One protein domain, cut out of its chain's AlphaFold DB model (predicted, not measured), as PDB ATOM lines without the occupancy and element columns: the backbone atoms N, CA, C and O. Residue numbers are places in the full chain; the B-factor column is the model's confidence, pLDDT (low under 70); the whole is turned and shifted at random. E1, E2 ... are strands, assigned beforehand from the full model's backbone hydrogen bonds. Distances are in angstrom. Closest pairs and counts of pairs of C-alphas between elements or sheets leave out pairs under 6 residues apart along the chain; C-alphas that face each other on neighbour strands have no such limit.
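This is residues 2 to 20, 218 to 260 and 271 to 302 of the 620 residues of the protein "Predicted protein" of Phaeodactylum tricornutum (strain CCAP 1055/1) (UniProt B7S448). A five-stranded sheet curls like part of a barrel and folds back on itself, and the hairpin of E2 and E3 covers one opening of it, with E2 on E6 and its strands crossed to those of the large sheet. The long loop of residues 226 to 238 lies at one end of the longest axis. The printed part has 94 residues with no named helix and seven strands, E1 to E7 along the chain; the large sheet has the order E6, E5, E4, E1, E7, and both sheets are antiparallel. The class is all strand, although under half of the residues, 43, are in named elements. The whole is compact, with a radius of gyration of the C-alphas of 12.4 A, and spans 38 by 26 by 24 A.

Start at E1, residues 11 to 15, an inner strand: beside it is E4, residues 248 to 257, antiparallel, with N 13 and O 249 2.9 A apart, within hydrogen-bond range. On the other side of E1 is the edge strand E7, residues 296 to 298, antiparallel at 144 degrees; look for N 14 and O 297, 2.8 A apart. Next come E2, residues 221 to 225, and E3, residues 239 to 243, an antiparallel hairpin with N 224 and O 241 2.8 A apart. Return to E4, which bends by 78 degrees at residue 252; its other neighbour is E5, residues 273 to 280, antiparallel, with N 255 and O 275 2.9 A apart. E5 forms a hairpin with the edge strand E6, residues 284 to 290, where N 286 and O 276 are 2.9 A apart. The strongly twisted large sheet is a folded sheet, one sheet bent back on itself: E6 and E5 face E1 and E7, with E4 as the hinge. The closest C-alphas of E6 and E7 are those of Phe 288 and Leu 296, 5.8 A apart. With E2 and E3 it makes a sandwich, two sheets face to face, their strands at 90 degrees; the closest C-alphas of E2 and E6 are those of Phe 225 and Tyr 285, 5.0 A apart.

Find C-alpha 11 at (260.045, 386.541, 372.979); E1 runs 13.1 A from there. E2 measures 12.9 A, E3 11.5 A, E5 21.2 A, E6 17.7 A. E4, the longest, begins at C-alpha 248 (265.846, 388.610, 381.624) and spans 23.3 A. E7, 6.7 A, ends at C-alpha 298 (256.568, 389.267, 378.840).

The farthest C-alphas, those of Asp 232 and Ser 302, are 38.8 A apart. Residues 21 to 217 and 261 to 270 are not printed; the C-alphas across these cuts are 13.5 A and 11.0 A apart. Of the links printed whole, E2 to E3 is long; E3 to E4, E5 to E6 and E6 to E7 are tight. Mean pLDDT of the printed part is 83.1; residues 2 to 6, 17 to 20, 260 and 302 are under 70.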
ATOM      1  N   LEU A   2     250.244 396.494 375.488       39.62
ATOM      2  CA  LEU A   2     250.650 395.119 375.776       39.62
ATOM      3  C   LEU A   2     249.350 394.339 375.927       39.62
ATOM      4  O   LEU A   2     248.660 394.507 376.929       39.62
ATOM      5  N   ASP A   3     249.001 393.562 374.911       37.16
ATOM      6  CA  ASP A   3     247.998 392.520 375.078       37.16
ATOM      7  C   ASP A   3     248.609 391.411 375.956       37.16
ATOM      8  O   ASP A   3     249.803 391.117 375.861       37.16
ATOM      9  N   PHE A   4     247.810 390.825 376.846       55.84
ATOM     10  CA  PHE A   4     248.221 389.723 377.724       55.84
ATOM     11  C   PHE A   4     247.635 388.368 377.302       55.84
ATOM     12  O   PHE A   4     247.573 387.452 378.136       55.84
ATOM     13  N   GLY A   5     247.253 388.243 376.023       55.34
ATOM     14  CA  GLY A   5     246.998 386.986 375.317       55.34
ATOM     15  C   GLY A   5     248.157 385.977 375.387       55.34
ATOM     16  O   GLY A   5     248.993 386.006 376.299       55.34
ATOM     17  N   GLN A   6     248.204 385.016 374.458       61.06
ATOM     18  CA  GLN A   6     249.349 384.099 374.425       61.06
ATOM     19  C   GLN A   6     250.629 384.898 374.140       61.06
ATOM     20  O   GLN A   6     250.618 385.738 373.241       61.06
ATOM     21  N   PRO A   7     251.708 384.705 374.923       70.62
ATOM     22  CA  PRO A   7     252.920 385.482 374.738       70.62
ATOM     23  C   PRO A   7     253.509 385.184 373.360       70.62
ATOM     24  O   PRO A   7     253.641 384.019 372.986       70.62
ATOM     25  N   GLU A   8     253.869 386.229 372.620       78.88
ATOM     26  CA  GLU A   8     254.538 386.080 371.330       78.88
ATOM     27  C   GLU A   8     255.877 385.353 371.531       78.88
ATOM     28  O   GLU A   8     256.696 385.743 372.369       78.88
ATOM     29  N   LEU A   9     256.072 384.261 370.788       82.94
ATOM     30  CA  LEU A   9     257.262 383.416 370.842       82.94
ATOM     31  C   LEU A   9     257.897 383.330 369.443       82.94
ATOM     32  O   LEU A   9     257.168 383.112 368.472       82.94
ATOM     33  N   PRO A  10     259.231 383.457 369.318       85.38
ATOM     34  CA  PRO A  10     260.196 383.710 370.392       85.38
ATOM     35  C   PRO A  10     260.090 385.137 370.957       85.38
ATOM     36  O   PRO A  10     259.858 386.091 370.220       85.38
ATOM     37  N   GLY A  11     260.282 385.284 372.269       87.12
ATOM     38  CA  GLY A  11     260.045 386.541 372.979       87.12
ATOM     39  C   GLY A  11     260.872 386.698 374.253       87.12
ATOM     40  O   GLY A  11     261.295 385.728 374.884       87.12
ATOM     41  N   THR A  12     261.118 387.948 374.638       87.19
ATOM     42  CA  THR A  12     261.830 388.296 375.876       87.19
ATOM     43  C   THR A  12     260.880 388.244 377.070       87.19
ATOM     44  O   THR A  12     259.749 388.716 376.975       87.19
ATOM     45  N   PHE A  13     261.348 387.739 378.211       88.38
ATOM     46  CA  PHE A  13     260.610 387.750 379.475       88.38
ATOM     47  C   PHE A  13     261.503 388.182 380.644       88.38
ATOM     48  O   PHE A  13     262.719 388.020 380.607       88.38
ATOM     49  N   VAL A  14     260.894 388.668 381.726       86.06
ATOM     50  CA  VAL A  14     261.551 388.939 383.013       86.06
ATOM     51  C   VAL A  14     261.069 387.936 384.055       86.06
ATOM     52  O   VAL A  14     259.862 387.783 384.255       86.06
ATOM     53  N   VAL A  15     261.998 387.293 384.764       82.75
ATOM     54  CA  VAL A  15     261.702 386.478 385.950       82.75
ATOM     55  C   VAL A  15     261.194 387.387 387.071       82.75
ATOM     56  O   VAL A  15     261.919 388.246 387.573       82.75
ATOM     57  N   LEU A  16     259.937 387.212 387.479       81.38
ATOM     58  CA  LEU A  16     259.376 387.876 388.655       81.38
ATOM     59  C   LEU A  16     259.807 387.135 389.931       81.38
ATOM     60  O   LEU A  16     260.234 385.982 389.881       81.38
ATOM     61  N   GLN A  17     259.679 387.781 391.094       68.56
ATOM     62  CA  GLN A  17     260.073 387.172 392.369       68.56
ATOM     63  C   GLN A  17     259.322 385.847 392.610       68.56
ATOM     64  O   GLN A  17     258.087 385.805 392.584       68.56
ATOM     65  N   GLY A  18     260.080 384.761 392.793       48.97
ATOM     66  CA  GLY A  18     259.656 383.404 392.433       48.97
ATOM     67  C   GLY A  18     258.622 382.734 393.339       48.97
ATOM     68  O   GLY A  18     258.274 381.582 393.097       48.97
ATOM     69  N   VAL A  19     258.114 383.405 394.380       47.00
ATOM     70  CA  VAL A  19     257.151 382.810 395.322       47.00
ATOM     71  C   VAL A  19     256.125 383.837 395.811       47.00
ATOM     72  O   VAL A  19     256.519 384.915 396.270       47.00
ATOM     73  N   PRO A  20     254.817 383.506 395.851       41.09
ATOM     74  CA  PRO A  20     253.888 384.214 396.725       41.09
ATOM     75  C   PRO A  20     254.310 383.989 398.190       41.09
ATOM     76  O   PRO A  20     254.109 382.910 398.748       41.09
ATOM     77  N   GLU A 218     264.163 377.021 394.014       85.88
ATOM     78  CA  GLU A 218     265.145 376.936 395.093       85.88
ATOM     79  C   GLU A 218     265.413 378.338 395.650       85.88
ATOM     80  O   GLU A 218     265.702 379.265 394.899       85.88
ATOM     81  N   ASN A 219     265.304 378.515 396.972       80.88
ATOM     82  CA  ASN A 219     265.641 379.766 397.673       80.88
ATOM     83  C   ASN A 219     265.047 381.050 397.037       80.88
ATOM     84  O   ASN A 219     265.713 382.079 396.958       80.88
ATOM     85  N   GLY A 220     263.796 380.977 396.560       76.12
ATOM     86  CA  GLY A 220     263.074 382.100 395.934       76.12
ATOM     87  C   GLY A 220     263.351 382.313 394.437       76.12
ATOM     88  O   GLY A 220     262.721 383.163 393.804       76.12
ATOM     89  N   ARG A 221     264.269 381.527 393.865       84.69
ATOM     90  CA  ARG A 221     264.732 381.564 392.471       84.69
ATOM     91  C   ARG A 221     264.091 380.433 391.655       84.69
ATOM     92  O   ARG A 221     263.710 379.409 392.226       84.69
ATOM     93  N   LEU A 222     263.966 380.599 390.336       90.69
ATOM     94  CA  LEU A 222     263.431 379.555 389.447       90.69
ATOM     95  C   LEU A 222     264.526 378.557 389.059       90.69
ATOM     96  O   LEU A 222     265.630 378.964 388.709       90.69
ATOM     97  N   ILE A 223     264.213 377.264 389.077       93.50
ATOM     98  CA  ILE A 223     265.119 376.203 388.617       93.50
ATOM     99  C   ILE A 223     265.013 376.061 387.091       93.50
ATOM    100  O   ILE A 223     263.909 376.058 386.543       93.50
ATOM    101  N   VAL A 224     266.161 375.923 386.419       95.56
ATOM    102  CA  VAL A 224     266.266 375.584 384.992       95.56
ATOM    103  C   VAL A 224     266.560 374.092 384.848       95.56
ATOM    104  O   VAL A 224     267.580 373.598 385.334       95.56
ATOM    105  N   PHE A 225     265.680 373.378 384.156       95.75
ATOM    106  CA  PHE A 225     265.788 371.949 383.866       95.75
ATOM    107  C   PHE A 225     266.411 371.726 382.484       95.75
ATOM    108  O   PHE A 225     266.092 372.439 381.535       95.75
ATOM    109  N   GLU A 226     267.271 370.716 382.344       96.12
ATOM    110  CA  GLU A 226     267.895 370.346 381.061       96.12
ATOM    111  C   GLU A 226     266.847 369.927 380.012       96.12
ATOM    112  O   GLU A 226     267.008 370.128 378.810       96.12
ATOM    113  N   ARG A 227     265.768 369.294 380.484       94.81
ATOM    114  CA  ARG A 227     264.719 368.640 379.692       94.81
ATOM    115  C   ARG A 227     263.370 368.865 380.367       94.81
ATOM    116  O   ARG A 227     263.321 369.253 381.532       94.81
ATOM    117  N   VAL A 228     262.284 368.580 379.651       94.25
ATOM    118  CA  VAL A 228     260.923 368.626 380.202       94.25
ATOM    119  C   VAL A 228     260.815 367.655 381.396       94.25
ATOM    120  O   VAL A 228     260.983 366.451 381.195       94.25
ATOM    121  N   PRO A 229     260.556 368.136 382.628       90.19
ATOM    122  CA  PRO A 229     260.379 367.279 383.798       90.19
ATOM    123  C   PRO A 229     259.089 366.456 383.689       90.19
ATOM    124  O   PRO A 229     258.014 367.010 383.453       90.19
ATOM    125  N   SER A 230     259.170 365.140 383.910       85.69
ATOM    126  CA  SER A 230     257.974 364.310 384.113       85.69
ATOM    127  C   SER A 230     257.492 364.421 385.558       85.69
ATOM    128  O   SER A 230     258.305 364.465 386.481       85.69
ATOM    129  N   LEU A 231     256.171 364.388 385.764       77.56
ATOM    130  CA  LEU A 231     255.543 364.396 387.093       77.56
ATOM    131  C   LEU A 231     256.008 363.225 387.980       77.56
ATOM    132  O   LEU A 231     256.080 363.374 389.197       77.56
ATOM    133  N   ASP A 232     256.389 362.098 387.375       80.94
ATOM    134  CA  ASP A 232     256.907 360.921 388.085       80.94
ATOM    135  C   ASP A 232     258.419 361.022 388.402       80.94
ATOM    136  O   ASP A 232     258.953 360.207 389.152       80.94
ATOM    137  N   THR A 233     259.132 362.007 387.832       79.81
ATOM    138  CA  THR A 233     260.604 362.153 387.907       79.81
ATOM    139  C   THR A 233     261.056 363.554 388.341       79.81
ATOM    140  O   THR A 233     262.174 363.985 388.045       79.81
ATOM    141  N   LEU A 234     260.199 364.297 389.047       77.44
ATOM    142  CA  LEU A 234     260.463 365.685 389.463       77.44
ATOM    143  C   LEU A 234     261.704 365.822 390.362       77.44
ATOM    144  O   LEU A 234     262.381 366.844 390.326       77.44
ATOM    145  N   SER A 235     262.027 364.786 391.139       74.50
ATOM    146  CA  SER A 235     263.202 364.722 392.019       74.50
ATOM    147  C   SER A 235     264.502 364.297 391.323       74.50
ATOM    148  O   SER A 235     265.568 364.408 391.922       74.50
ATOM    149  N   THR A 236     264.434 363.799 390.083       84.88
ATOM    150  CA  THR A 236     265.582 363.238 389.342       84.88
ATOM    151  C   THR A 236     265.823 363.897 387.984       84.88
ATOM    152  O   THR A 236     266.785 363.550 387.298       84.88
ATOM    153  N   THR A 237     264.990 364.862 387.583       88.75
ATOM    154  CA  THR A 237     265.191 365.621 386.341       88.75
ATOM    155  C   THR A 237     266.424 366.523 386.488       88.75
ATOM    156  O   THR A 237     266.454 367.341 387.409       88.75
ATOM    157  N   PRO A 238     267.447 366.411 385.617       92.69
ATOM    158  CA  PRO A 238     268.689 367.160 385.773       92.69
ATOM    159  C   PRO A 238     268.472 368.671 385.636       92.69
ATOM    160  O   PRO A 238     267.853 369.156 384.687       92.69
ATOM    161  N   THR A 239     269.022 369.414 386.593       93.50
ATOM    162  CA  THR A 239     269.010 370.878 386.640       93.50
ATOM    163  C   THR A 239     270.293 371.440 386.031       93.50
ATOM    164  O   THR A 239     271.386 371.003 386.392       93.50
ATOM    165  N   VAL A 240     270.169 372.424 385.142       95.94
ATOM    166  CA  VAL A 240     271.300 373.093 384.466       95.94
ATOM    167  C   VAL A 240     271.632 374.464 385.052       95.94
ATOM    168  O   VAL A 240     272.701 375.002 384.781       95.94
ATOM    169  N   GLY A 241     270.746 375.037 385.868       93.31
ATOM    170  CA  GLY A 241     270.992 376.320 386.514       93.31
ATOM    171  C   GLY A 241     269.801 376.850 387.300       93.31
ATOM    172  O   GLY A 241     268.792 376.168 387.477       93.31
ATOM    173  N   ILE A 242     269.937 378.085 387.781       92.69
ATOM    174  CA  ILE A 242     268.966 378.770 388.639       92.69
ATOM    175  C   ILE A 242     268.880 380.239 388.199       92.69
ATOM    176  O   ILE A 242     269.911 380.883 388.010       92.69
ATOM    177  N   LEU A 243     267.667 380.783 388.065       88.88
ATOM    178  CA  LEU A 243     267.417 382.173 387.669       88.88
ATOM    179  C   LEU A 243     266.903 383.009 388.839       88.88
ATOM    180  O   LEU A 243     265.872 382.701 389.445       88.88
ATOM    181  N   SER A 244     267.604 384.102 389.119       85.62
ATOM    182  CA  SER A 244     267.222 385.068 390.146       85.62
ATOM    183  C   SER A 244     266.072 385.977 389.671       85.62
ATOM    184  O   SER A 244     265.883 386.171 388.467       85.62
ATOM    185  N   PRO A 245     265.292 386.571 390.594       80.94
ATOM    186  CA  PRO A 245     264.352 387.638 390.251       80.94
ATOM    187  C   PRO A 245     265.054 388.763 389.479       80.94
ATOM    188  O   PRO A 245     266.193 389.111 389.783       80.94
ATOM    189  N   GLY A 246     264.393 389.306 388.459       76.38
ATOM    190  CA  GLY A 246     264.968 390.309 387.561       76.38
ATOM    191  C   GLY A 246     265.851 389.759 386.441       76.38
ATOM    192  O   GLY A 246     266.181 390.519 385.533       76.38
ATOM    193  N   THR A 247     266.182 388.464 386.418       83.56
ATOM    194  CA  THR A 247     266.840 387.871 385.247       83.56
ATOM    195  C   THR A 247     265.934 387.989 384.017       83.56
ATOM    196  O   THR A 247     264.779 387.558 384.029       83.56
ATOM    197  N   VAL A 248     266.473 388.577 382.949       85.75
ATOM    198  CA  VAL A 248     265.846 388.610 381.624       85.75
ATOM    199  C   VAL A 248     266.177 387.306 380.902       85.75
ATOM    200  O   VAL A 248     267.338 386.897 380.883       85.75
ATOM    201  N   VAL A 249     265.175 386.660 380.309       91.19
ATOM    202  CA  VAL A 249     265.322 385.429 379.519       91.19
ATOM    203  C   VAL A 249     264.780 385.606 378.106       91.19
ATOM    204  O   VAL A 249     263.835 386.365 377.889       91.19
ATOM    205  N   LEU A 250     265.345 384.861 377.156       92.00
ATOM    206  CA  LEU A 250     264.758 384.669 375.829       92.00
ATOM    207  C   LEU A 250     264.013 383.335 375.827       92.00
ATOM    208  O   LEU A 250     264.650 382.288 375.942       92.00
ATOM    209  N   GLY A 251     262.684 383.380 375.737       92.94
ATOM    210  CA  GLY A 251     261.824 382.204 375.649       92.94
ATOM    211  C   GLY A 251     261.447 381.888 374.204       92.94
ATOM    212  O   GLY A 251     261.122 382.805 373.451       92.94
ATOM    213  N   THR A 252     261.480 380.613 373.811       94.19
ATOM    214  CA  THR A 252     261.288 380.201 372.404       94.19
ATOM    215  C   THR A 252     260.158 379.197 372.171       94.19
ATOM    216  O   THR A 252     259.621 379.141 371.069       94.19
ATOM    217  N   GLU A 253     259.728 378.457 373.194       94.19
ATOM    218  CA  GLU A 253     258.678 377.432 373.099       94.19
ATOM    219  C   GLU A 253     257.935 377.342 374.441       94.19
ATOM    220  O   GLU A 253     258.568 377.394 375.497       94.19
ATOM    221  N   MET A 254     256.606 377.208 374.431       93.94
ATOM    222  CA  MET A 254     255.798 377.068 375.651       93.94
ATOM    223  C   MET A 254     255.034 375.745 375.637       93.94
ATOM    224  O   MET A 254     254.326 375.434 374.682       93.94
ATOM    225  N   LEU A 255     255.167 374.975 376.716       92.88
ATOM    226  CA  LEU A 255     254.597 373.637 376.864       92.88
ATOM    227  C   LEU A 255     253.628 373.612 378.046       92.88
ATOM    228  O   LEU A 255     253.967 374.061 379.138       92.88
ATOM    229  N   THR A 256     252.432 373.053 377.858       90.50
ATOM    230  CA  THR A 256     251.464 372.876 378.952       90.50
ATOM    231  C   THR A 256     251.521 371.445 379.475       90.50
ATOM    232  O   THR A 256     251.095 370.514 378.792       90.50
ATOM    233  N   ILE A 257     252.006 371.267 380.703       88.06
ATOM    234  CA  ILE A 257     251.892 370.009 381.443       88.06
ATOM    235  C   ILE A 257     250.543 370.016 382.170       88.06
ATOM    236  O   ILE A 257     250.350 370.704 383.177       88.06
ATOM    237  N   GLY A 258     249.596 369.244 381.641       79.75
ATOM    238  CA  GLY A 258     248.388 368.870 382.374       79.75
ATOM    239  C   GLY A 258     248.694 367.824 383.458       79.75
ATOM    240  O   GLY A 258     249.700 367.116 383.353       79.75
ATOM    241  N   PRO A 259     247.839 367.683 384.488       71.12
ATOM    242  CA  PRO A 259     247.955 366.580 385.439       71.12
ATOM    243  C   PRO A 259     247.891 365.241 384.691       71.12
ATOM    244  O   PRO A 259     247.004 365.031 383.859       71.12
ATOM    245  N   SER A 260     248.831 364.334 384.972       58.62
ATOM    246  CA  SER A 260     248.865 363.016 384.335       58.62
ATOM    247  C   SER A 260     247.568 362.252 384.620       58.62
ATOM    248  O   SER A 260     247.013 362.301 385.717       58.62
ATOM    249  N   ASP A 271     244.372 373.749 387.010       71.38
ATOM    250  CA  ASP A 271     245.406 372.945 387.690       71.38
ATOM    251  C   ASP A 271     246.599 372.575 386.771       71.38
ATOM    252  O   ASP A 271     247.322 371.610 387.016       71.38
ATOM    253  N   ALA A 272     246.783 373.316 385.672       83.06
ATOM    254  CA  ALA A 272     247.863 373.112 384.705       83.06
ATOM    255  C   ALA A 272     249.163 373.830 385.115       83.06
ATOM    256  O   ALA A 272     249.138 374.897 385.740       83.06
ATOM    257  N   THR A 273     250.300 373.261 384.704       88.75
ATOM    258  CA  THR A 273     251.628 373.887 384.802       88.75
ATOM    259  C   THR A 273     252.135 374.227 383.405       88.75
ATOM    260  O   THR A 273     252.290 373.348 382.562       88.75
ATOM    261  N   GLU A 274     252.408 375.502 383.155       92.25
ATOM    262  CA  GLU A 274     253.020 375.980 381.916       92.25
ATOM    263  C   GLU A 274     254.542 376.031 382.103       92.25
ATOM    264  O   GLU A 274     255.034 376.617 383.072       92.25
ATOM    265  N   LEU A 275     255.297 375.448 381.172       94.19
ATOM    266  CA  LEU A 275     256.746 375.589 381.063       94.19
ATOM    267  C   LEU A 275     257.098 376.509 379.898       94.19
ATOM    268  O   LEU A 275     256.487 376.426 378.836       94.19
ATOM    269  N   LEU A 276     258.137 377.319 380.078       95.06
ATOM    270  CA  LEU A 276     258.793 378.066 379.014       95.06
ATOM    271  C   LEU A 276     260.173 377.452 378.777       95.06
ATOM    272  O   LEU A 276     260.987 377.357 379.697       95.06
ATOM    273  N   ARG A 277     260.445 377.046 377.540       95.94
ATOM    274  CA  ARG A 277     261.796 376.771 377.062       95.94
ATOM    275  C   ARG A 277     262.511 378.096 376.847       95.94
ATOM    276  O   ARG A 277     261.968 378.990 376.198       95.94
ATOM    277  N   ILE A 278     263.723 378.198 377.368       96.38
ATOM    278  CA  ILE A 278     264.581 379.373 377.266       96.38
ATOM    279  C   ILE A 278     265.917 379.030 376.610       96.38
ATOM    280  O   ILE A 278     266.400 377.900 376.698       96.38
ATOM    281  N   GLU A 279     266.512 380.026 375.963       95.12
ATOM    282  CA  GLU A 279     267.815 379.918 375.287       95.12
ATOM    283  C   GLU A 279     268.879 380.844 375.890       95.12
ATOM    284  O   GLU A 279     270.071 380.607 375.716       95.12
ATOM    285  N   ALA A 280     268.466 381.854 376.661       89.44
ATOM    286  CA  ALA A 280     269.352 382.752 377.398       89.44
ATOM    287  C   ALA A 280     268.751 383.105 378.774       89.44
ATOM    288  O   ALA A 280     267.524 383.184 378.880       89.44
ATOM    289  N   PRO A 281     269.573 383.343 379.819       90.25
ATOM    290  CA  PRO A 281     271.039 383.243 379.832       90.25
ATOM    291  C   PRO A 281     271.554 381.798 379.974       90.25
ATOM    292  O   PRO A 281     272.747 381.561 379.844       90.25
ATOM    293  N   ILE A 282     270.662 380.843 380.254       94.75
ATOM    294  CA  ILE A 282     270.947 379.411 380.383       94.75
ATOM    295  C   ILE A 282     269.907 378.686 379.529       94.75
ATOM    296  O   ILE A 282     268.718 378.972 379.661       94.75
ATOM    297  N   GLN A 283     270.334 377.769 378.662       96.94
ATOM    298  CA  GLN A 283     269.417 376.995 377.827       96.94
ATOM    299  C   GLN A 283     268.734 375.892 378.650       96.94
ATOM    300  O   GLN A 283     269.407 375.151 379.361       96.94
ATOM    301  N   GLY A 284     267.412 375.754 378.533       96.38
ATOM    302  CA  GLY A 284     266.650 374.708 379.222       96.38
ATOM    303  C   GLY A 284     265.164 375.034 379.342       96.38
ATOM    304  O   GLY A 284     264.631 375.827 378.571       96.38
ATOM    305  N   TYR A 285     264.491 374.437 380.322       96.00
ATOM    306  CA  TYR A 285     263.073 374.658 380.623       96.00
ATOM    307  C   TYR A 285     262.909 375.263 382.017       96.00
ATOM    308  O   TYR A 285     263.545 374.816 382.968       96.00
ATOM    309  N   ILE A 286     262.021 376.245 382.153       94.81
ATOM    310  CA  ILE A 286     261.626 376.852 383.429       94.81
ATOM    311  C   ILE A 286     260.107 376.818 383.582       94.81
ATOM    312  O   ILE A 286     259.375 376.813 382.593       94.81
ATOM    313  N   VAL A 287     259.608 376.833 384.817       93.12
ATOM    314  CA  VAL A 287     258.168 376.991 385.067       93.12
ATOM    315  C   VAL A 287     257.743 378.430 384.761       93.12
ATOM    316  O   VAL A 287     258.175 379.378 385.416       93.12
ATOM    317  N   PHE A 288     256.866 378.576 383.768       91.56
ATOM    318  CA  PHE A 288     256.253 379.837 383.365       91.56
ATOM    319  C   PHE A 288     255.064 380.194 384.253       91.56
ATOM    320  O   PHE A 288     254.976 381.323 384.742       91.56
ATOM    321  N   SER A 289     254.170 379.236 384.509       88.75
ATOM    322  CA  SER A 289     253.073 379.398 385.463       88.75
ATOM    323  C   SER A 289     252.696 378.081 386.135       88.75
ATOM    324  O   SER A 289     252.834 377.007 385.556       88.75
ATOM    325  N   VAL A 290     252.205 378.169 387.371       85.88
ATOM    326  CA  VAL A 290     251.529 377.062 388.066       85.88
ATOM    327  C   VAL A 290     250.169 377.568 388.483       85.88
ATOM    328  O   VAL A 290     250.056 378.606 389.135       85.88
ATOM    329  N   ASN A 291     249.127 376.850 388.092       81.56
ATOM    330  CA  ASN A 291     247.743 377.190 388.380       81.56
ATOM    331  C   ASN A 291     247.375 378.637 387.986       81.56
ATOM    332  O   ASN A 291     246.757 379.375 388.756       81.56
ATOM    333  N   ARG A 292     247.817 379.061 386.790       78.06
ATOM    334  CA  ARG A 292     247.715 380.429 386.229       78.06
ATOM    335  C   ARG A 292     248.524 381.515 386.963       78.06
ATOM    336  O   ARG A 292     248.564 382.660 386.510       78.06
ATOM    337  N   TYR A 293     249.231 381.190 388.048       81.19
ATOM    338  CA  TYR A 293     250.180 382.100 388.690       81.19
ATOM    339  C   TYR A 293     251.450 382.204 387.834       81.19
ATOM    340  O   TYR A 293     252.345 381.367 387.938       81.19
ATOM    341  N   ARG A 294     251.528 383.215 386.956       85.75
ATOM    342  CA  ARG A 294     252.704 383.460 386.096       85.75
ATOM    343  C   ARG A 294     253.919 383.898 386.930       85.75
ATOM    344  O   ARG A 294     253.838 384.891 387.661       85.75
ATOM    345  N   PHE A 295     255.037 383.188 386.814       87.56
ATOM    346  CA  PHE A 295     256.329 383.528 387.427       87.56
ATOM    347  C   PHE A 295     257.193 384.421 386.529       87.56
ATOM    348  O   PHE A 295     258.134 385.038 387.021       87.56
ATOM    349  N   LEU A 296     256.853 384.548 385.244       87.81
ATOM    350  CA  LEU A 296     257.507 385.462 384.310       87.81
ATOM    351  C   LEU A 296     256.543 386.524 383.769       87.81
ATOM    352  O   LEU A 296     255.326 386.329 383.728       87.81
ATOM    353  N   PHE A 297     257.111 387.653 383.348       84.19
ATOM    354  CA  PHE A 297     256.420 388.752 382.676       84.19
ATOM    355  C   PHE A 297     256.951 388.920 381.246       84.19
ATOM    356  O   PHE A 297     258.170 388.945 381.094       84.19
ATOM    357  N   PRO A 298     256.105 389.041 380.208       82.00
ATOM    358  CA  PRO A 298     256.568 389.267 378.840       82.00
ATOM    359  C   PRO A 298     257.124 390.686 378.639       82.00
ATOM    360  O   PRO A 298     256.646 391.652 379.232       82.00
ATOM    361  N   GLY A 299     258.106 390.817 377.752       80.06
ATOM    362  CA  GLY A 299     258.762 392.074 377.401       80.06
ATOM    363  C   GLY A 299     260.056 392.352 378.175       80.06
ATOM    364  O   GLY A 299     260.559 391.534 378.945       80.06
ATOM    365  N   MET A 300     260.626 393.536 377.935       72.31
ATOM    366  CA  MET A 300     261.856 393.995 378.589       72.31
ATOM    367  C   MET A 300     261.588 394.586 379.978       72.31
ATOM    368  O   MET A 300     260.518 395.124 380.260       72.31
ATOM    369  N   LEU A 301     262.618 394.584 380.826       71.50
ATOM    370  CA  LEU A 301     262.564 395.099 382.199       71.50
ATOM    371  C   LEU A 301     262.253 396.613 382.273       71.50
ATOM    372  O   LEU A 301     261.671 397.088 383.246       71.50
ATOM    373  N   SER A 302     262.515 397.356 381.192       69.94
ATOM    374  CA  SER A 302     262.084 398.748 380.995       69.94
ATOM    375  C   SER A 302     260.559 398.935 380.930       69.94
ATOM    376  O   SER A 302     260.068 400.000 381.299       69.94
TER     377      SER A 302